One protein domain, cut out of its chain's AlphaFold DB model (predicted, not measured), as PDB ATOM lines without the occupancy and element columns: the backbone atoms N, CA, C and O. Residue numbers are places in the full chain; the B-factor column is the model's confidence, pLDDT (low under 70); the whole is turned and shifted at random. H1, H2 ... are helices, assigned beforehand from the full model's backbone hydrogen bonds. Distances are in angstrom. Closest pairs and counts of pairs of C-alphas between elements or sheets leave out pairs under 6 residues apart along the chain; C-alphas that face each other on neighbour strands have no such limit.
ATOM      1  N   TRP A 393      -6.402   6.887   1.347       97.69
ATOM      2  CA  TRP A 393      -6.084   8.261   0.941       97.69
ATOM      3  C   TRP A 393      -4.627   8.624   1.237       97.69
ATOM      4  O   TRP A 393      -3.971   9.255   0.411       97.69
ATOM      5  N   GLY A 394      -4.103   8.200   2.390       95.75
ATOM      6  CA  GLY A 394      -2.707   8.426   2.755       95.75
ATOM      7  C   GLY A 394      -1.731   7.663   1.860       95.75
ATOM      8  O   GLY A 394      -0.699   8.208   1.478       95.75
ATOM      9  N   GLU A 395      -2.067   6.423   1.501       94.56
ATOM     10  CA  GLU A 395      -1.269   5.586   0.599       94.56
ATOM     11  C   GLU A 395      -1.257   6.161  -0.832       94.56
ATOM     12  O   GLU A 395      -0.186   6.338  -1.416       94.56
ATOM     13  N   ASP A 396      -2.430   6.564  -1.342       95.19
ATOM     14  CA  ASP A 396      -2.593   7.280  -2.617       95.19
ATOM     15  C   ASP A 396      -1.779   8.588  -2.631       95.19
ATOM     16  O   ASP A 396      -1.055   8.876  -3.585       95.19
ATOM     17  N   PHE A 397      -1.822   9.353  -1.534       95.50
ATOM     18  CA  PHE A 397      -1.040  10.577  -1.376       95.50
ATOM     19  C   PHE A 397       0.473  10.327  -1.384       95.50
ATOM     20  O   PHE A 397       1.181  11.036  -2.096       95.50
ATOM     21  N   CYS A 398       0.992   9.350  -0.628       93.88
ATOM     22  CA  CYS A 398       2.439   9.125  -0.546       93.88
ATOM     23  C   CYS A 398       3.046   8.698  -1.893       93.88
ATOM     24  O   CYS A 398       4.107   9.199  -2.270       93.88
ATOM     25  N   GLY A 399       2.366   7.836  -2.661       90.50
ATOM     26  CA  GLY A 399       2.827   7.468  -4.004       90.50
ATOM     27  C   GLY A 399       2.850   8.667  -4.964       90.50
ATOM     28  O   GLY A 399       3.815   8.849  -5.714       90.50
ATOM     29  N   HIS A 400       1.836   9.533  -4.882       91.62
ATOM     30  CA  HIS A 400       1.763  10.794  -5.621       91.62
ATOM     31  C   HIS A 400       2.885  11.775  -5.217       91.62
ATOM     32  O   HIS A 400       3.579  12.314  -6.082       91.62
ATOM     33  N   TYR A 401       3.077  11.982  -3.909       93.31
ATOM     34  CA  TYR A 401       4.088  12.857  -3.307       93.31
ATOM     35  C   TYR A 401       5.499  12.491  -3.773       93.31
ATOM     36  O   TYR A 401       6.237  13.365  -4.223       93.31
ATOM     37  N   THR A 402       5.840  11.199  -3.756       91.00
ATOM     38  CA  THR A 402       7.157  10.701  -4.178       91.00
ATOM     39  C   THR A 402       7.488  11.104  -5.619       91.00
ATOM     40  O   THR A 402       8.585  11.600  -5.875       91.00
ATOM     41  N   ARG A 403       6.530  11.004  -6.557       89.88
ATOM     42  CA  ARG A 403       6.754  11.407  -7.961       89.88
ATOM     43  C   ARG A 403       6.794  12.920  -8.164       89.88
ATOM     44  O   ARG A 403       7.587  13.400  -8.971       89.88
ATOM     45  N   GLU A 404       5.971  13.698  -7.460       92.81
ATOM     46  CA  GLU A 404       6.045  15.165  -7.566       92.81
ATOM     47  C   GLU A 404       7.326  15.729  -6.923       92.81
ATOM     48  O   GLU A 404       7.879  16.708  -7.430       92.81
ATOM     49  N   LEU A 405       7.852  15.072  -5.883       93.25
ATOM     50  CA  LEU A 405       9.157  15.372  -5.289       93.25
ATOM     51  C   LEU A 405      10.323  14.974  -6.213       93.25
ATOM     52  O   LEU A 405      11.282  15.732  -6.336       93.25
ATOM     53  N   GLU A 406      10.244  13.838  -6.913       93.06
ATOM     54  CA  GLU A 406      11.242  13.427  -7.916       93.06
ATOM     55  C   GLU A 406      11.310  14.414  -9.097       93.06
ATOM     56  O   GLU A 406      12.397  14.852  -9.494       93.06
ATOM     57  N   LYS A 407      10.150  14.848  -9.610       94.12
ATOM     58  CA  LYS A 407      10.057  15.915 -10.620       94.12
ATOM     59  C   LYS A 407      10.667  17.224 -10.115       94.12
ATOM     60  O   LYS A 407      11.423  17.861 -10.849       94.12
ATOM     61  N   LEU A 408      10.367  17.619  -8.872       95.44
ATOM     62  CA  LEU A 408      10.923  18.822  -8.246       95.44
ATOM     63  C   LEU A 408      12.448  18.735  -8.111       95.44
ATOM     64  O   LEU A 408      13.146  19.645  -8.548       95.44
ATOM     65  N   SER A 409      12.968  17.619  -7.596       95.00
ATOM     66  CA  SER A 409      14.405  17.336  -7.497       95.00
ATOM     67  C   SER A 409      15.102  17.473  -8.853       95.00
ATOM     68  O   SER A 409      16.076  18.216  -8.986       95.00
ATOM     69  N   THR A 410      14.531  16.856  -9.892       95.62
ATOM     70  CA  THR A 410      15.050  16.895 -11.267       95.62
ATOM     71  C   THR A 410      15.060  18.318 -11.838       95.62
ATOM     72  O   THR A 410      16.092  18.787 -12.319       95.62
ATOM     73  N   ALA A 411      13.946  19.051 -11.732       95.06
ATOM     74  CA  ALA A 411      13.833  20.434 -12.213       95.06
ATOM     75  C   ALA A 411      14.734  21.419 -11.440       95.06
ATOM     76  O   ALA A 411      15.190  22.423 -11.990       95.06
ATOM     77  N   CYS A 412      15.018  21.129 -10.169       93.62
ATOM     78  CA  CYS A 412      15.836  21.949  -9.279       93.62
ATOM     79  C   CYS A 412      17.305  21.512  -9.181       93.62
ATOM     80  O   CYS A 412      18.077  22.156  -8.460       93.62
ATOM     81  N   GLN A 413      17.728  20.476  -9.915       93.38
ATOM     82  CA  GLN A 413      19.092  19.936  -9.860       93.38
ATOM     83  C   GLN A 413      20.157  20.966 -10.277       93.38
ATOM     84  O   GLN A 413      21.230  21.013  -9.682       93.38
ATOM     85  N   LYS A 414      19.853  21.808 -11.276       89.62
ATOM     86  CA  LYS A 414      20.773  22.824 -11.829       89.62
ATOM     87  C   LYS A 414      20.599  24.229 -11.238       89.62
ATOM     88  O   LYS A 414      21.402  25.103 -11.539       89.62
ATOM     89  N   CYS A 415      19.559  24.451 -10.432       89.38
ATOM     90  CA  CYS A 415      19.235  25.764  -9.874       89.38
ATOM     91  C   CYS A 415      20.135  26.114  -8.682       89.38
ATOM     92  O   CYS A 415      20.210  25.354  -7.709       89.38
ATOM     93  N   VAL A 416      20.758  27.293  -8.733       85.94
ATOM     94  CA  VAL A 416      21.521  27.882  -7.626       85.94
ATOM     95  C   VAL A 416      20.644  28.912  -6.906       85.94
ATOM     96  O   VAL A 416      20.381  29.985  -7.429       85.94
ATOM     97  N   GLY A 417      20.183  28.593  -5.693       76.44
ATOM     98  CA  GLY A 417      19.256  29.450  -4.933       76.44
ATOM     99  C   GLY A 417      19.902  30.584  -4.120       76.44
ATOM    100  O   GLY A 417      19.214  31.392  -3.503       76.44
ATOM    101  N   ASN A 418      21.234  30.659  -4.069       71.88
ATOM    102  CA  ASN A 418      21.952  31.469  -3.076       71.88
ATOM    103  C   ASN A 418      22.124  32.948  -3.497       71.88
ATOM    104  O   ASN A 418      23.233  33.480  -3.497       71.88
ATOM    105  N   GLY A 419      21.020  33.617  -3.848       66.56
ATOM    106  CA  GLY A 419      20.966  35.062  -4.127       66.56
ATOM    107  C   GLY A 419      21.353  35.493  -5.551       66.56
ATOM    108  O   GLY A 419      21.570  36.683  -5.781       66.56
ATOM    109  N   ASN A 420      21.452  34.545  -6.483       71.50
ATOM    110  CA  ASN A 420      21.666  34.745  -7.919       71.50
ATOM    111  C   ASN A 420      21.025  33.549  -8.640       71.50
ATOM    112  O   ASN A 420      21.550  32.445  -8.505       71.50
ATOM    113  N   CYS A 421      19.898  33.733  -9.335       81.50
ATOM    114  CA  CYS A 421      18.951  32.652  -9.652       81.50
ATOM    115  C   CYS A 421      19.317  31.850 -10.907       81.50
ATOM    116  O   CYS A 421      18.500  31.598 -11.800       81.50
ATOM    117  N   GLU A 422      20.578  31.434 -10.972       83.44
ATOM    118  CA  GLU A 422      21.157  30.771 -12.128       83.44
ATOM    119  C   GLU A 422      20.442  29.443 -12.421       83.44
ATOM    120  O   GLU A 422      20.345  28.560 -11.566       83.44
ATOM    121  N   ASN A 423      19.935  29.310 -13.652       85.81
ATOM    122  CA  ASN A 423      19.189  28.150 -14.154       85.81
ATOM    123  C   ASN A 423      17.910  27.792 -13.356       85.81
ATOM    124  O   ASN A 423      17.408  26.671 -13.461       85.81
ATOM    125  N   CYS A 424      17.340  28.725 -12.582       89.75
ATOM    126  CA  CYS A 424      16.228  28.430 -11.669       89.75
ATOM    127  C   CYS A 424      14.815  28.431 -12.280       89.75
ATOM    128  O   CYS A 424      13.897  27.929 -11.639       89.75
ATOM    129  N   THR A 425      14.607  28.895 -13.518       90.62
ATOM    130  CA  THR A 425      13.255  29.033 -14.108       90.62
ATOM    131  C   THR A 425      12.466  27.717 -14.171       90.62
ATOM    132  O   THR A 425      11.263  27.696 -13.902       90.62
ATOM    133  N   GLN A 426      13.129  26.596 -14.489       92.62
ATOM    134  CA  GLN A 426      12.494  25.270 -14.487       92.62
ATOM    135  C   GLN A 426      12.136  24.817 -13.065       92.62
ATOM    136  O   GLN A 426      11.030  24.326 -12.841       92.62
ATOM    137  N   CYS A 427      13.028  25.061 -12.102       93.69
ATOM    138  CA  CYS A 427      12.791  24.795 -10.687       93.69
ATOM    139  C   CYS A 427      11.584  25.582 -10.164       93.69
ATOM    140  O   CYS A 427      10.623  24.971  -9.716       93.69
ATOM    141  N   GLN A 428      11.573  26.910 -10.312       92.50
ATOM    142  CA  GLN A 428      10.474  27.791  -9.889       92.50
ATOM    143  C   GLN A 428       9.124  27.370 -10.499       92.50
ATOM    144  O   GLN A 428       8.107  27.336  -9.804       92.50
ATOM    145  N   THR A 429       9.116  26.976 -11.778       94.19
ATOM    146  CA  THR A 429       7.917  26.448 -12.452       94.19
ATOM    147  C   THR A 429       7.423  25.163 -11.776       94.19
ATOM    148  O   THR A 429       6.240  25.056 -11.444       94.19
ATOM    149  N   GLN A 430       8.319  24.209 -11.504       96.12
ATOM    150  CA  GLN A 430       7.964  22.958 -10.831       96.12
ATOM    151  C   GLN A 430       7.615  23.163  -9.344       96.12
ATOM    152  O   GLN A 430       6.726  22.478  -8.845       96.12
ATOM    153  N   CYS A 431       8.204  24.145  -8.654       95.25
ATOM    154  CA  CYS A 431       7.787  24.569  -7.313       95.25
ATOM    155  C   CYS A 431       6.327  25.047  -7.316       95.25
ATOM    156  O   CYS A 431       5.554  24.672  -6.438       95.25
ATOM    157  N   GLY A 432       5.917  25.823  -8.327       95.38
ATOM    158  CA  GLY A 432       4.525  26.252  -8.502       95.38
ATOM    159  C   GLY A 432       3.556  25.086  -8.734       95.38
ATOM    160  O   GLY A 432       2.455  25.074  -8.174       95.38
ATOM    161  N   ILE A 433       3.976  24.075  -9.503       95.69
ATOM    162  CA  ILE A 433       3.217  22.833  -9.733       95.69
ATOM    163  C   ILE A 433       3.100  22.024  -8.433       95.69
ATOM    164  O   ILE A 433       1.985  21.698  -8.025       95.69
ATOM    165  N   TYR A 434       4.218  21.777  -7.746       96.19
ATOM    166  CA  TYR A 434       4.290  21.050  -6.476       96.19
ATOM    167  C   TYR A 434       3.439  21.716  -5.380       96.19
ATOM    168  O   TYR A 434       2.583  21.080  -4.771       96.19
ATOM    169  N   SER A 435       3.582  23.030  -5.203       95.44
ATOM    170  CA  SER A 435       2.784  23.858  -4.287       95.44
ATOM    171  C   SER A 435       1.276  23.763  -4.598       95.44
ATOM    172  O   SER A 435       0.440  23.588  -3.703       95.44
ATOM    173  N   SER A 436       0.912  23.764  -5.886       95.75
ATOM    174  CA  SER A 436      -0.472  23.577  -6.356       95.75
ATOM    175  C   SER A 436      -0.996  22.142  -6.215       95.75
ATOM    176  O   SER A 436      -2.213  21.931  -6.250       95.75
ATOM    177  N   PHE A 437      -0.110  21.153  -6.096       95.38
ATOM    178  CA  PHE A 437      -0.426  19.768  -5.758       95.38
ATOM    179  C   PHE A 437      -0.664  19.641  -4.247       95.38
ATOM    180  O   PHE A 437      -1.781  19.298  -3.855       95.38
ATOM    181  N   ILE A 438       0.309  20.025  -3.409       96.12
ATOM    182  CA  ILE A 438       0.225  19.920  -1.944       96.12
ATOM    183  C   ILE A 438      -1.016  20.602  -1.395       96.12
ATOM    184  O   ILE A 438      -1.747  19.976  -0.631       96.12
ATOM    185  N   LYS A 439      -1.327  21.827  -1.838       95.00
ATOM    186  CA  LYS A 439      -2.519  22.547  -1.366       95.00
ATOM    187  C   LYS A 439      -3.797  21.704  -1.491       95.00
ATOM    188  O   LYS A 439      -4.566  21.612  -0.542       95.00
ATOM    189  N   LYS A 440      -3.992  21.026  -2.628       94.06
ATOM    190  CA  LYS A 440      -5.193  20.210  -2.893       94.06
ATOM    191  C   LYS A 440      -5.293  18.987  -1.988       94.06
ATOM    192  O   LYS A 440      -6.408  18.550  -1.718       94.06
ATOM    193  N   TRP A 441      -4.171  18.405  -1.567       96.06
ATOM    194  CA  TRP A 441      -4.155  17.265  -0.645       96.06
ATOM    195  C   TRP A 441      -4.230  17.727   0.813       96.06
ATOM    196  O   TRP A 441      -4.968  17.140   1.594       96.06
ATOM    197  N   LYS A 442      -3.602  18.850   1.162       94.69
ATOM    198  CA  LYS A 442      -3.721  19.498   2.474       94.69
ATOM    199  C   LYS A 442      -5.166  19.894   2.800       94.69
ATOM    200  O   LYS A 442      -5.662  19.534   3.862       94.69
ATOM    201  N   ASP A 443      -5.888  20.466   1.831       93.19
ATOM    202  CA  ASP A 443      -7.331  20.763   1.926       93.19
ATOM    203  C   ASP A 443      -8.209  19.504   2.172       93.19
ATOM    204  O   ASP A 443      -9.353  19.623   2.623       93.19
ATOM    205  N   GLN A 444      -7.709  18.297   1.862       96.00
ATOM    206  CA  GLN A 444      -8.373  17.007   2.127       96.00
ATOM    207  C   GLN A 444      -7.914  16.376   3.452       96.00
ATOM    208  O   GLN A 444      -8.734  15.782   4.155       96.00
ATOM    209  N   TYR A 445      -6.630  16.509   3.802       96.50
ATOM    210  CA  TYR A 445      -6.076  16.084   5.089       96.50
ATOM    211  C   TYR A 445      -6.735  16.842   6.236       96.50
ATOM    212  O   TYR A 445      -7.278  16.207   7.133       96.50
ATOM    213  N   ASP A 446      -6.769  18.176   6.181       93.69
ATOM    214  CA  ASP A 446      -7.292  19.007   7.272       93.69
ATOM    215  C   ASP A 446      -8.773  18.709   7.561       93.69
ATOM    216  O   ASP A 446      -9.192  18.716   8.716       93.69
ATOM    217  N   LYS A 447      -9.561  18.348   6.537       94.38
ATOM    218  CA  LYS A 447     -10.942  17.866   6.710       94.38
ATOM    219  C   LYS A 447     -10.995  16.485   7.360       94.38
ATOM    220  O   LYS A 447     -11.635  16.325   8.394       94.38
ATOM    221  N   GLN A 448     -10.310  15.491   6.792       96.94
ATOM    222  CA  GLN A 448     -10.330  14.120   7.321       96.94
ATOM    223  C   GLN A 448      -9.700  14.026   8.723       96.94
ATOM    224  O   GLN A 448     -10.118  13.196   9.531       96.94
ATOM    225  N   LYS A 449      -8.773  14.932   9.063       95.69
ATOM    226  CA  LYS A 449      -8.229  15.114  10.412       95.69
ATOM    227  C   LYS A 449      -9.326  15.435  11.424       95.69
ATOM    228  O   LYS A 449      -9.356  14.788  12.465       95.69
ATOM    229  N   LEU A 450     -10.256  16.349  11.123       94.56
ATOM    230  CA  LEU A 450     -11.392  16.649  12.013       94.56
ATOM    231  C   LEU A 450     -12.226  15.390  12.285       94.56
ATOM    232  O   LEU A 450     -12.592  15.114  13.430       94.56
ATOM    233  N   LYS A 451     -12.460  14.582  11.244       95.50
ATOM    234  CA  LYS A 451     -13.210  13.331  11.368       95.50
ATOM    235  C   LYS A 451     -12.466  12.266  12.177       95.50
ATOM    236  O   LYS A 451     -13.092  11.533  12.941       95.50
ATOM    237  N   TYR A 452     -11.144  12.187  12.036       96.62
ATOM    238  CA  TYR A 452     -10.279  11.341  12.858       96.62
ATOM    239  C   TYR A 452     -10.259  11.799  14.325       96.62
ATOM    240  O   TYR A 452     -10.420  10.977  15.229       96.62
ATOM    241  N   ASP A 453     -10.128  13.106  14.564       95.25
ATOM    242  CA  ASP A 453     -10.071  13.709  15.897       95.25
ATOM    243  C   ASP A 453     -11.381  13.515  16.682       95.25
ATOM    244  O   ASP A 453     -11.330  13.283  17.889       95.25
ATOM    245  N   ASP A 454     -12.540  13.496  16.010       94.81
ATOM    246  CA  ASP A 454     -13.818  13.102  16.625       94.81
ATOM    247  C   ASP A 454     -13.865  11.614  17.033       94.81
ATOM    248  O   ASP A 454     -14.611  11.244  17.940       94.81
ATOM    249  N   LEU A 455     -13.104  10.731  16.381       94.81
ATOM    250  CA  LEU A 455     -13.227   9.279  16.555       94.81
ATOM    251  C   LEU A 455     -12.165   8.663  17.471       94.81
ATOM    252  O   LEU A 455     -12.491   7.724  18.201       94.81
ATOM    253  N   LYS A 456     -10.924   9.161  17.452       94.62
ATOM    254  CA  LYS A 456      -9.740   8.484  18.019       94.62
ATOM    255  C   LYS A 456      -9.873   8.027  19.479       94.62
ATOM    256  O   LYS A 456      -9.436   6.931  19.808       94.62
ATOM    257  N   ASP A 457     -10.542   8.804  20.334       94.25
ATOM    258  CA  ASP A 457     -10.716   8.497  21.765       94.25
ATOM    259  C   ASP A 457     -11.964   7.645  22.088       94.25
ATOM    260  O   ASP A 457     -12.140   7.175  23.220       94.25
ATOM    261  N   LYS A 458     -12.851   7.417  21.109       93.25
ATOM    262  CA  LYS A 458     -14.131   6.716  21.300       93.25
ATOM    263  C   LYS A 458     -13.990   5.209  21.009       93.25
ATOM    264  O   LYS A 458     -13.336   4.819  20.041       93.25
ATOM    265  N   PRO A 459     -14.614   4.308  21.794       88.44
ATOM    266  CA  PRO A 459     -14.770   2.908  21.399       88.44
ATOM    267  C   PRO A 459     -15.724   2.770  20.190       88.44
ATOM    268  O   PRO A 459     -16.685   3.535  20.105       88.44
ATOM    269  N   PRO A 460     -15.533   1.782  19.294       90.00
ATOM    270  CA  PRO A 460     -14.437   0.812  19.270       90.00
ATOM    271  C   PRO A 460     -13.127   1.360  18.677       90.00
ATOM    272  O   PRO A 460     -12.110   0.691  18.799       90.00
ATOM    273  N   TYR A 461     -13.135   2.543  18.054       91.38
ATOM    274  CA  TYR A 461     -12.036   3.064  17.225       91.38
ATOM    275  C   TYR A 461     -10.713   3.177  17.984       91.38
ATOM    276  O   TYR A 461      -9.687   2.762  17.465       91.38
ATOM    277  N   LYS A 462     -10.737   3.605  19.252       90.94
ATOM    278  CA  LYS A 462      -9.543   3.663  20.116       90.94
ATOM    279  C   LYS A 462      -8.844   2.315  20.369       90.94
ATOM    280  O   LYS A 462      -7.736   2.287  20.895       90.94
ATOM    281  N   ASN A 463      -9.515   1.205  20.049       86.75
ATOM    282  CA  ASN A 463      -8.985  -0.154  20.159       86.75
ATOM    283  C   ASN A 463      -8.429  -0.675  18.816       86.75
ATOM    284  O   ASN A 463      -7.923  -1.795  18.773       86.75
ATOM    285  N   ASP A 464      -8.556   0.085  17.722       90.12
ATOM    286  CA  ASP A 464      -7.935  -0.245  16.438       90.12
ATOM    287  C   ASP A 464      -6.397  -0.176  16.570       90.12
ATOM    288  O   ASP A 464      -5.890   0.778  17.171       90.12
ATOM    289  N   PRO A 465      -5.626  -1.147  16.038       88.12
ATOM    290  CA  PRO A 465      -4.177  -1.189  16.241       88.12
ATOM    291  C   PRO A 465      -3.402   0.032  15.728       88.12
ATOM    292  O   PRO A 465      -2.333   0.317  16.260       88.12
ATOM    293  N   ALA A 466      -3.903   0.740  14.710       91.62
ATOM    294  CA  ALA A 466      -3.254   1.931  14.164       91.62
ATOM    295  C   ALA A 466      -3.743   3.230  14.828       91.62
ATOM    296  O   ALA A 466      -2.997   4.207  14.880       91.62
ATOM    297  N   VAL A 467      -4.963   3.255  15.378       93.25
ATOM    298  CA  VAL A 467      -5.457   4.375  16.210       93.25
ATOM    299  C   VAL A 467      -4.833   4.330  17.610       93.25
ATOM    300  O   VAL A 467      -4.547   5.365  18.208       93.25
ATOM    301  N   SER A 468      -4.579   3.131  18.139       90.62
ATOM    302  CA  SER A 468      -4.033   2.940  19.483       90.62
ATOM    303  C   SER A 468      -2.673   3.632  19.654       90.62
ATOM    304  O   SER A 468      -1.700   3.382  18.932       90.62
ATOM    305  N   GLY A 469      -2.614   4.561  20.613       88.19
ATOM    306  CA  GLY A 469      -1.439   5.396  20.858       88.19
ATOM    307  C   GLY A 469      -1.087   6.348  19.707       88.19
ATOM    308  O   GLY A 469       0.086   6.685  19.569       88.19
ATOM    309  N   SER A 470      -2.044   6.713  18.848       94.12
ATOM    310  CA  SER A 470      -1.925   7.781  17.842       94.12
ATOM    311  C   SER A 470      -2.741   8.983  18.307       94.12
ATOM    312  O   SER A 470      -3.972   8.948  18.321       94.12
ATOM    313  N   LYS A 471      -2.061  10.052  18.716       92.12
ATOM    314  CA  LYS A 471      -2.678  11.315  19.133       92.12
ATOM    315  C   LYS A 471      -3.128  12.133  17.933       92.12
ATOM    316  O   LYS A 471      -4.164  12.786  18.016       92.12
ATOM    317  N   GLU A 472      -2.376  12.090  16.838       93.69
ATOM    318  CA  GLU A 472      -2.632  12.882  15.633       93.69
ATOM    319  C   GLU A 472      -2.949  12.013  14.414       93.69
ATOM    320  O   GLU A 472      -2.545  10.853  14.323       93.69
ATOM    321  N   ALA A 473      -3.660  12.599  13.448       95.25
ATOM    322  CA  ALA A 473      -4.053  11.910  12.221       95.25
ATOM    323  C   ALA A 473      -2.847  11.394  11.417       95.25
ATOM    324  O   ALA A 473      -2.901  10.280  10.901       95.25
ATOM    325  N   TYR A 474      -1.738  12.141  11.352       94.56
ATOM    326  CA  TYR A 474      -0.531  11.678  10.657       94.56
ATOM    327  C   TYR A 474       0.113  10.451  11.330       94.56
ATOM    328  O   TYR A 474       0.578   9.565  10.623       94.56
ATOM    329  N   GLU A 475       0.071  10.329  12.665       95.12
ATOM    330  CA  GLU A 475       0.587   9.153  13.392       95.12
ATOM    331  C   GLU A 475      -0.267   7.904  13.115       95.12
ATOM    332  O   GLU A 475       0.249   6.790  12.999       95.12
ATOM    333  N   TYR A 476      -1.583   8.093  12.978       95.69
ATOM    334  CA  TYR A 476      -2.504   7.046  12.540       95.69
ATOM    335  C   TYR A 476      -2.221   6.604  11.098       95.69
ATOM    336  O   TYR A 476      -2.177   5.400  10.821       95.69
ATOM    337  N   LEU A 477      -2.008   7.561  10.189       95.50
ATOM    338  CA  LEU A 477      -1.664   7.270   8.799       95.50
ATOM    339  C   LEU A 477      -0.314   6.550   8.718       95.50
ATOM    340  O   LEU A 477      -0.255   5.488   8.118       95.50
ATOM    341  N   ASP A 478       0.730   7.035   9.389       93.31
ATOM    342  CA  ASP A 478       2.054   6.400   9.451       93.31
ATOM    343  C   ASP A 478       1.987   4.920   9.869       93.31
ATOM    344  O   ASP A 478       2.468   4.042   9.149       93.31
ATOM    345  N   LYS A 479       1.304   4.607  10.981       93.19
ATOM    346  CA  LYS A 479       1.106   3.215  11.426       93.19
ATOM    347  C   LYS A 479       0.297   2.384  10.427       93.19
ATOM    348  O   LYS A 479       0.596   1.205  10.230       93.19
ATOM    349  N   SER A 480      -0.718   2.978   9.801       92.25
ATOM    350  CA  SER A 480      -1.563   2.304   8.806       92.25
ATOM    351  C   SER A 480      -0.795   1.998   7.516       92.25
ATOM    352  O   SER A 480      -0.864   0.882   7.006       92.25
ATOM    353  N   LEU A 481      -0.010   2.955   7.021       89.88
ATOM    354  CA  LEU A 481       0.781   2.845   5.799       89.88
ATOM    355  C   LEU A 481       1.967   1.899   5.981       89.88
ATOM    356  O   LEU A 481       2.160   1.016   5.150       89.88
ATOM    357  N   LYS A 482       2.712   1.984   7.092       86.38
ATOM    358  CA  LYS A 482       3.780   1.015   7.414       86.38
ATOM    359  C   LYS A 482       3.264  -0.428   7.382       86.38
ATOM    360  O   LYS A 482       3.951  -1.320   6.888       86.38
ATOM    361  N   LYS A 483       2.021  -0.646   7.821       78.62
ATOM    362  CA  LYS A 483       1.324  -1.935   7.754       78.62
ATOM    363  C   LYS A 483       0.891  -2.319   6.328       78.62
ATOM    364  O   LYS A 483       1.152  -3.450   5.917       78.62
ATOM    365  N   SER A 484       0.287  -1.416   5.550       73.25
ATOM    366  CA  SER A 484      -0.040  -1.666   4.129       73.25
ATOM    367  C   SER A 484       1.210  -1.961   3.284       73.25
ATOM    368  O   SER A 484       1.211  -2.870   2.452       73.25
ATOM    369  N   CYS A 485       2.321  -1.267   3.527       68.12
ATOM    370  CA  CYS A 485       3.506  -1.345   2.671       68.12
ATOM    371  C   CYS A 485       4.460  -2.497   3.018       68.12
ATOM    372  O   CYS A 485       5.071  -3.065   2.111       68.12
ATOM    373  N   GLN A 486       4.447  -2.992   4.263       63.16
ATOM    374  CA  GLN A 486       4.947  -4.342   4.584       63.16
ATOM    375  C   GLN A 486       4.285  -5.436   3.720       63.16
ATOM    376  O   GLN A 486       4.896  -6.468   3.460       63.16
ATOM    377  N   ASN A 487       3.059  -5.201   3.235       52.88
ATOM    378  CA  ASN A 487       2.338  -6.089   2.318       52.88
ATOM    379  C   ASN A 487       2.490  -5.699   0.827       52.88
ATOM    380  O   ASN A 487       1.808  -6.278  -0.017       52.88
ATOM    381  N   SER A 488       3.353  -4.730   0.495       51.91
ATOM    382  CA  SER A 488       3.510  -4.179  -0.867       51.91
ATOM    383  C   SER A 488       4.933  -4.315  -1.432       51.91
ATOM    384  O   SER A 488       5.105  -4.375  -2.643       51.91
ATOM    385  N   GLY A 489       5.957  -4.468  -0.586       44.25
ATOM    386  CA  GLY A 489       7.310  -4.875  -1.000       44.25
ATOM    387  C   GLY A 489       8.264  -3.748  -1.409       44.25
ATOM    388  O   GLY A 489       9.475  -3.945  -1.320       44.25
ATOM    389  N   THR A 490       7.769  -2.560  -1.773       45.94
ATOM    390  CA  THR A 490       8.604  -1.351  -1.824       45.94
ATOM    391  C   THR A 490       8.701  -0.743  -0.424       45.94
ATOM    392  O   THR A 490       7.706  -0.407   0.217       45.94
ATOM    393  N   ASN A 491       9.926  -0.660   0.097       41.03
ATOM    394  CA  ASN A 491      10.185  -0.256   1.485       41.03
ATOM    395  C   ASN A 491      10.478   1.254   1.626       41.03
ATOM    396  O   ASN A 491      10.781   1.723   2.720       41.03
ATOM    397  N   SER A 492      10.448   1.996   0.515       48.75
ATOM    398  CA  SER A 492      10.873   3.396   0.389       48.75
ATOM    399  C   SER A 492       9.738   4.415   0.500       48.75
ATOM    400  O   SER A 492       9.983   5.539   0.924       48.75
ATOM    401  N   ASP A 493       8.513   4.045   0.124       57.69
ATOM    402  CA  ASP A 493       7.529   5.037  -0.345       57.69
ATOM    403  C   ASP A 493       6.518   5.460   0.738       57.69
ATOM    404  O   ASP A 493       5.769   6.417   0.563       57.69
ATOM    405  N   CYS A 494       6.485   4.746   1.868       66.38
ATOM    406  CA  CYS A 494       5.393   4.816   2.849       66.38
ATOM    407  C   CYS A 494       5.779   5.415   4.209       66.38
ATOM    408  O   CYS A 494       4.972   5.406   5.137       66.38
ATOM    409  N   ASN A 495       6.989   5.964   4.331       81.69
ATOM    410  CA  ASN A 495       7.396   6.794   5.469       81.69
ATOM    411  C   ASN A 495       6.987   8.273   5.297       81.69
ATOM    412  O   ASN A 495       7.306   9.092   6.155       81.69
ATOM    413  N   CYS A 496       6.269   8.640   4.224       89.81
ATOM    414  CA  CYS A 496       5.938  10.042   3.945       89.81
ATOM    415  C   CYS A 496       5.079  10.703   5.047       89.81
ATOM    416  O   CYS A 496       5.061  11.927   5.159       89.81
ATOM    417  N   MET A 497       4.416   9.910   5.895       92.62
ATOM    418  CA  MET A 497       3.627  10.375   7.044       92.62
ATOM    419  C   MET A 497       4.416  10.449   8.367       92.62
ATOM    420  O   MET A 497       3.879  10.944   9.352       92.62
ATOM    421  N   GLU A 498       5.660   9.960   8.417       90.31
ATOM    422  CA  GLU A 498       6.409   9.738   9.665       90.31
ATOM    423  C   GLU A 498       6.871  11.035  10.350       90.31
ATOM    424  O   GLU A 498       6.819  11.156  11.574       90.31
ATOM    425  N   GLN A 499       7.355  12.004   9.569       89.88
ATOM    426  CA  GLN A 499       7.931  13.245  10.093       89.88
ATOM    427  C   GLN A 499       6.858  14.326  10.246       89.88
ATOM    428  O   GLN A 499       6.069  14.548   9.330       89.88
ATOM    429  N   THR A 500       6.868  15.056  11.362       91.12
ATOM    430  CA  THR A 500       6.048  16.263  11.561       91.12
ATOM    431  C   THR A 500       6.524  17.421  10.690       91.12
ATOM    432  O   THR A 500       7.728  17.662  10.589       91.12
ATOM    433  N   SER A 501       5.587  18.193  10.144       89.75
ATOM    434  CA  SER A 501       5.881  19.480   9.509       89.75
ATOM    435  C   SER A 501       6.372  20.524  10.521       89.75
ATOM    436  O   SER A 501       5.871  20.608  11.644       89.75
ATOM    437  N   SER A 502       7.310  21.370  10.091       84.31
ATOM    438  CA  SER A 502       7.720  22.598  10.788       84.31
ATOM    439  C   SER A 502       6.956  23.849  10.319       84.31
ATOM    440  O   SER A 502       7.096  24.918  10.915       84.31
ATOM    441  N   GLN A 503       6.146  23.750   9.258       80.19
ATOM    442  CA  GLN A 503       5.578  24.896   8.548       80.19
ATOM    443  C   GLN A 503       4.253  25.358   9.160       80.19
ATOM    444  O   GLN A 503       3.173  24.853   8.848       80.19
ATOM    445  N   THR A 504       4.318  26.388  10.004       58.84
ATOM    446  CA  THR A 504       3.156  26.990  10.676       58.84
ATOM    447  C   THR A 504       2.299  27.851   9.735       58.84
ATOM    448  O   THR A 504       2.215  29.070   9.886       58.84
ATOM    449  N   THR A 505       1.639  27.228   8.756       53.09
ATOM    450  CA  THR A 505       0.616  27.880   7.920       53.09
ATOM    451  C   THR A 505      -0.699  28.048   8.694       53.09
ATOM    452  O   THR A 505      -1.154  27.111   9.351       53.09
ATOM    453  N   SER A 506      -1.303  29.237   8.608       50.88
ATOM    454  CA  SER A 506      -2.187  29.867   9.614       50.88
ATOM    455  C   SER A 506      -3.594  29.278   9.857       50.88
ATOM    456  O   SER A 506      -4.528  30.030  10.135       50.88
ATOM    457  N   SER A 507      -3.770  27.959   9.774       50.41
ATOM    458  CA  SER A 507      -5.043  27.264  10.056       50.41
ATOM    459  C   SER A 507      -4.884  25.910  10.755       50.41
ATOM    460  O   SER A 507      -5.752  25.533  11.537       50.41
ATOM    461  N   SER A 508      -3.792  25.188  10.487       48.22
ATOM    462  CA  SER A 508      -3.684  23.743  10.773       48.22
ATOM    463  C   SER A 508      -2.646  23.403  11.859       48.22
ATOM    464  O   SER A 508      -2.653  22.308  12.420       48.22
ATOM    465  N   GLY A 509      -1.767  24.358  12.191       53.12
ATOM    466  CA  GLY A 509      -0.700  24.193  13.186       53.12
ATOM    467  C   GLY A 509       0.350  23.141  12.801       53.12
ATOM    468  O   GLY A 509       0.436  22.707  11.657       53.12
ATOM    469  N   THR A 510       1.145  22.703  13.776       57.91
ATOM    470  CA  THR A 510       2.210  21.687  13.624       57.91
ATOM    471  C   THR A 510       1.680  20.242  13.599       57.91
ATOM    472  O   THR A 510       2.401  19.307  13.932       57.91
ATOM    473  N   HIS A 511       0.402  20.036  13.259       79.56
ATOM    474  CA  HIS A 511      -0.325  18.764  13.429       79.56
ATOM    475  C   HIS A 511      -0.569  18.047  12.084       79.56
ATOM    476  O   HIS A 511      -1.613  17.427  11.854       79.56
ATOM    477  N   MET A 512       0.404  18.154  11.178       90.19
ATOM    478  CA  MET A 512       0.396  17.596   9.821       90.19
ATOM    479  C   MET A 512       1.768  16.979   9.488       90.19
ATOM    480  O   MET A 512       2.776  17.402  10.065       90.19
ATOM    481  N   PRO A 513       1.838  15.997   8.572       93.12
ATOM    482  CA  PRO A 513       3.103  15.415   8.155       93.12
ATOM    483  C   PRO A 513       3.901  16.404   7.295       93.12
ATOM    484  O   PRO A 513       3.336  17.217   6.564       93.12
ATOM    485  N   LYS A 514       5.228  16.286   7.337       92.75
ATOM    486  CA  LYS A 514       6.198  17.067   6.554       92.75
ATOM    487  C   LYS A 514       6.002  16.925   5.043       92.75
ATOM    488  O   LYS A 514       6.312  17.827   4.279       92.75
ATOM    489  N   SER A 515       5.427  15.815   4.591       93.50
ATOM    490  CA  SER A 515       5.039  15.633   3.190       93.50
ATOM    491  C   SER A 515       3.957  16.614   2.712       93.50
ATOM    492  O   SER A 515       3.845  16.830   1.511       93.50
ATOM    493  N   LEU A 516       3.204  17.253   3.621       94.12
ATOM    494  CA  LEU A 516       2.264  18.349   3.331       94.12
ATOM    495  C   LEU A 516       2.868  19.756   3.565       94.12
ATOM    496  O   LEU A 516       2.132  20.745   3.688       94.12
ATOM    497  N   ASP A 517       4.200  19.860   3.584       92.75
ATOM    498  CA  ASP A 517       4.932  21.125   3.474       92.75
ATOM    499  C   ASP A 517       4.713  21.763   2.094       92.75
ATOM    500  O   ASP A 517       4.782  21.105   1.053       92.75
ATOM    501  N   GLN A 518       4.455  23.072   2.078       91.31
ATOM    502  CA  GLN A 518       4.088  23.817   0.869       91.31
ATOM    503  C   GLN A 518       5.272  23.960  -0.107       91.31
ATOM    504  O   GLN A 518       5.079  24.015  -1.324       91.31
ATOM    505  N   ILE A 519       6.485  23.997   0.448       90.81
ATOM    506  CA  ILE A 519       7.786  23.889  -0.222       90.81
ATOM    507  C   ILE A 519       8.611  22.897   0.615       90.81
ATOM    508  O   ILE A 519       8.676  23.102   1.826       90.81
ATOM    509  N   PRO A 520       9.223  21.837   0.053       91.25
ATOM    510  CA  PRO A 520      10.006  20.889   0.846       91.25
ATOM    511  C   PRO A 520      11.321  21.489   1.358       91.25
ATOM    512  O   PRO A 520      11.929  22.326   0.688       91.25
ATOM    513  N   GLU A 521      11.797  20.990   2.501       88.25
ATOM    514  CA  GLU A 521      13.093  21.369   3.083       88.25
ATOM    515  C   GLU A 521      14.246  21.215   2.071       88.25
ATOM    516  O   GLU A 521      14.416  20.161   1.450       88.25
ATOM    517  N   GLY A 522      15.050  22.269   1.912       88.44
ATOM    518  CA  GLY A 522      16.179  22.329   0.979       88.44
ATOM    519  C   GLY A 522      15.835  22.883  -0.410       88.44
ATOM    520  O   GLY A 522      16.721  22.974  -1.266       88.44
ATOM    521  N   TYR A 523      14.578  23.274  -0.646       91.00
ATOM    522  CA  TYR A 523      14.114  23.881  -1.898       91.00
ATOM    523  C   TYR A 523      13.725  25.358  -1.753       91.00
ATOM    524  O   TYR A 523      13.547  26.026  -2.768       91.00
ATOM    525  N   GLU A 524      13.649  25.902  -0.538       89.31
ATOM    526  CA  GLU A 524      13.173  27.259  -0.241       89.31
ATOM    527  C   GLU A 524      13.950  28.318  -1.030       89.31
ATOM    528  O   GLU A 524      13.367  29.044  -1.834       89.31
ATOM    529  N   SER A 525      15.284  28.330  -0.920       87.75
ATOM    530  CA  SER A 525      16.135  29.291  -1.642       87.75
ATOM    531  C   SER A 525      16.087  29.137  -3.166       87.75
ATOM    532  O   SER A 525      16.449  30.063  -3.884       87.75
ATOM    533  N   LYS A 526      15.631  27.988  -3.679       89.44
ATOM    534  CA  LYS A 526      15.483  27.718  -5.116       89.44
ATOM    535  C   LYS A 526      14.101  28.114  -5.643       89.44
ATOM    536  O   LYS A 526      13.998  28.682  -6.728       89.44
ATOM    537  N   CYS A 527      13.051  27.831  -4.874       88.81
ATOM    538  CA  CYS A 527      11.663  28.144  -5.204       88.81
ATOM    539  C   CYS A 527      11.342  29.632  -5.026       88.81
ATOM    540  O   CYS A 527      10.683  30.219  -5.880       88.81
ATOM    541  N   GLU A 528      11.837  30.246  -3.950       86.00
ATOM    542  CA  GLU A 528      11.635  31.666  -3.624       86.00
ATOM    543  C   GLU A 528      12.746  32.567  -4.193       86.00
ATOM    544  O   GLU A 528      12.830  33.750  -3.860       86.00
ATOM    545  N   CYS A 529      13.614  32.020  -5.055       81.75
ATOM    546  CA  CYS A 529      14.749  32.752  -5.602       81.75
ATOM    547  C   CYS A 529      14.286  34.001  -6.364       81.75
ATOM    548  O   CYS A 529      13.532  33.908  -7.336       81.75
TER     549      CYS A 529
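This is residues 393 to 529 of the 814 residues of the protein "Erythrocyte membrane protein 1 (PfEMP1), truncated, putative" of Plasmodium sp. gorilla clade G2 (UniProt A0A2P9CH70). A long helical hairpin, H1 and H2 side by side and running opposite ways, makes the longest axis, and a shorter helix, H3, crosses it near the end where H1 begins. The long link from H3, residues 487 to 523, winds back over the same side of the hairpin to the very short H4, which packs on H2 near the hairpin's turn. The printed part has 137 residues with four named helices, in the order H1, H2, H3, H4, and no named strand; its class is all helix. It is only just compact, close to loose, with a radius of gyration of the C-alphas of 16.7 A, and it spans 56 by 37 by 20 A.

H2, the longest helix, holds residues 425 to 455 and measures 45.1 A from C-alpha 425 at (13.255, 29.033, -14.108) to C-alpha 455 at (-13.227, 9.279, 16.555). It has a kink of 26 degrees near residue 445. H1 holds residues 393 to 412 and measures 27.8 A, beginning with C-alpha 393 at (-6.084, 8.261, 0.941). H3 holds residues 473 to 486 and measures 20.1 A. H4 holds residues 524 to 527 and ends with C-alpha 527 at (11.663, 28.144, -5.204).

H2 is the hub, touching the three other helices. H1 and H2 form a helical hairpin: they touch at a shallow tilt of 18 degrees, opposite ways, and their closest C-alphas are those of Cys 412 and Cys 427, 4.4 A apart. H3 and H2 only just touch, with 3 pairs of C-alphas within 8 A, and are about perpendicular at 76 degrees. H2 touches H3 with residues 449 to 453 alone and H3 touches H2 with residue 473 alone; the closest C-alphas are those of Lys 449 and Ala 473, 5.6 A apart. H3 and H1 also only just touch, with 3 such pairs, and are about perpendicular at 88 degrees; the C-alphas of Glu 395 and Leu 481 are the closest, 6.2 A apart. H4 touches residues 427 to 431 of H2, with the C-alphas of Gln 428 and Cys 527 closest at 4.8 A. H4 is close to H1 but not clearly touching, their closest C-alphas being those of Cys 412 and Lys 526 at 7.1 A. H3 and H4 are apart. Every O i to N i+4 pair is within hydrogen-bond range in H3, against 15 of 16 in H1 and 22 of 27 in H2, while H4 is too short for such a pair.

The two C-alphas farthest apart are those of Asn 420 and Pro 459, at 56.6 A. The printed part has no cut. Its three links, residues 413 to 424, 456 to 472 and 487 to 523, are long. The mean pLDDT of the printed part is 86.4, and it is under 70 at residue 419, residues 485 to 494 and residues 504 to 510.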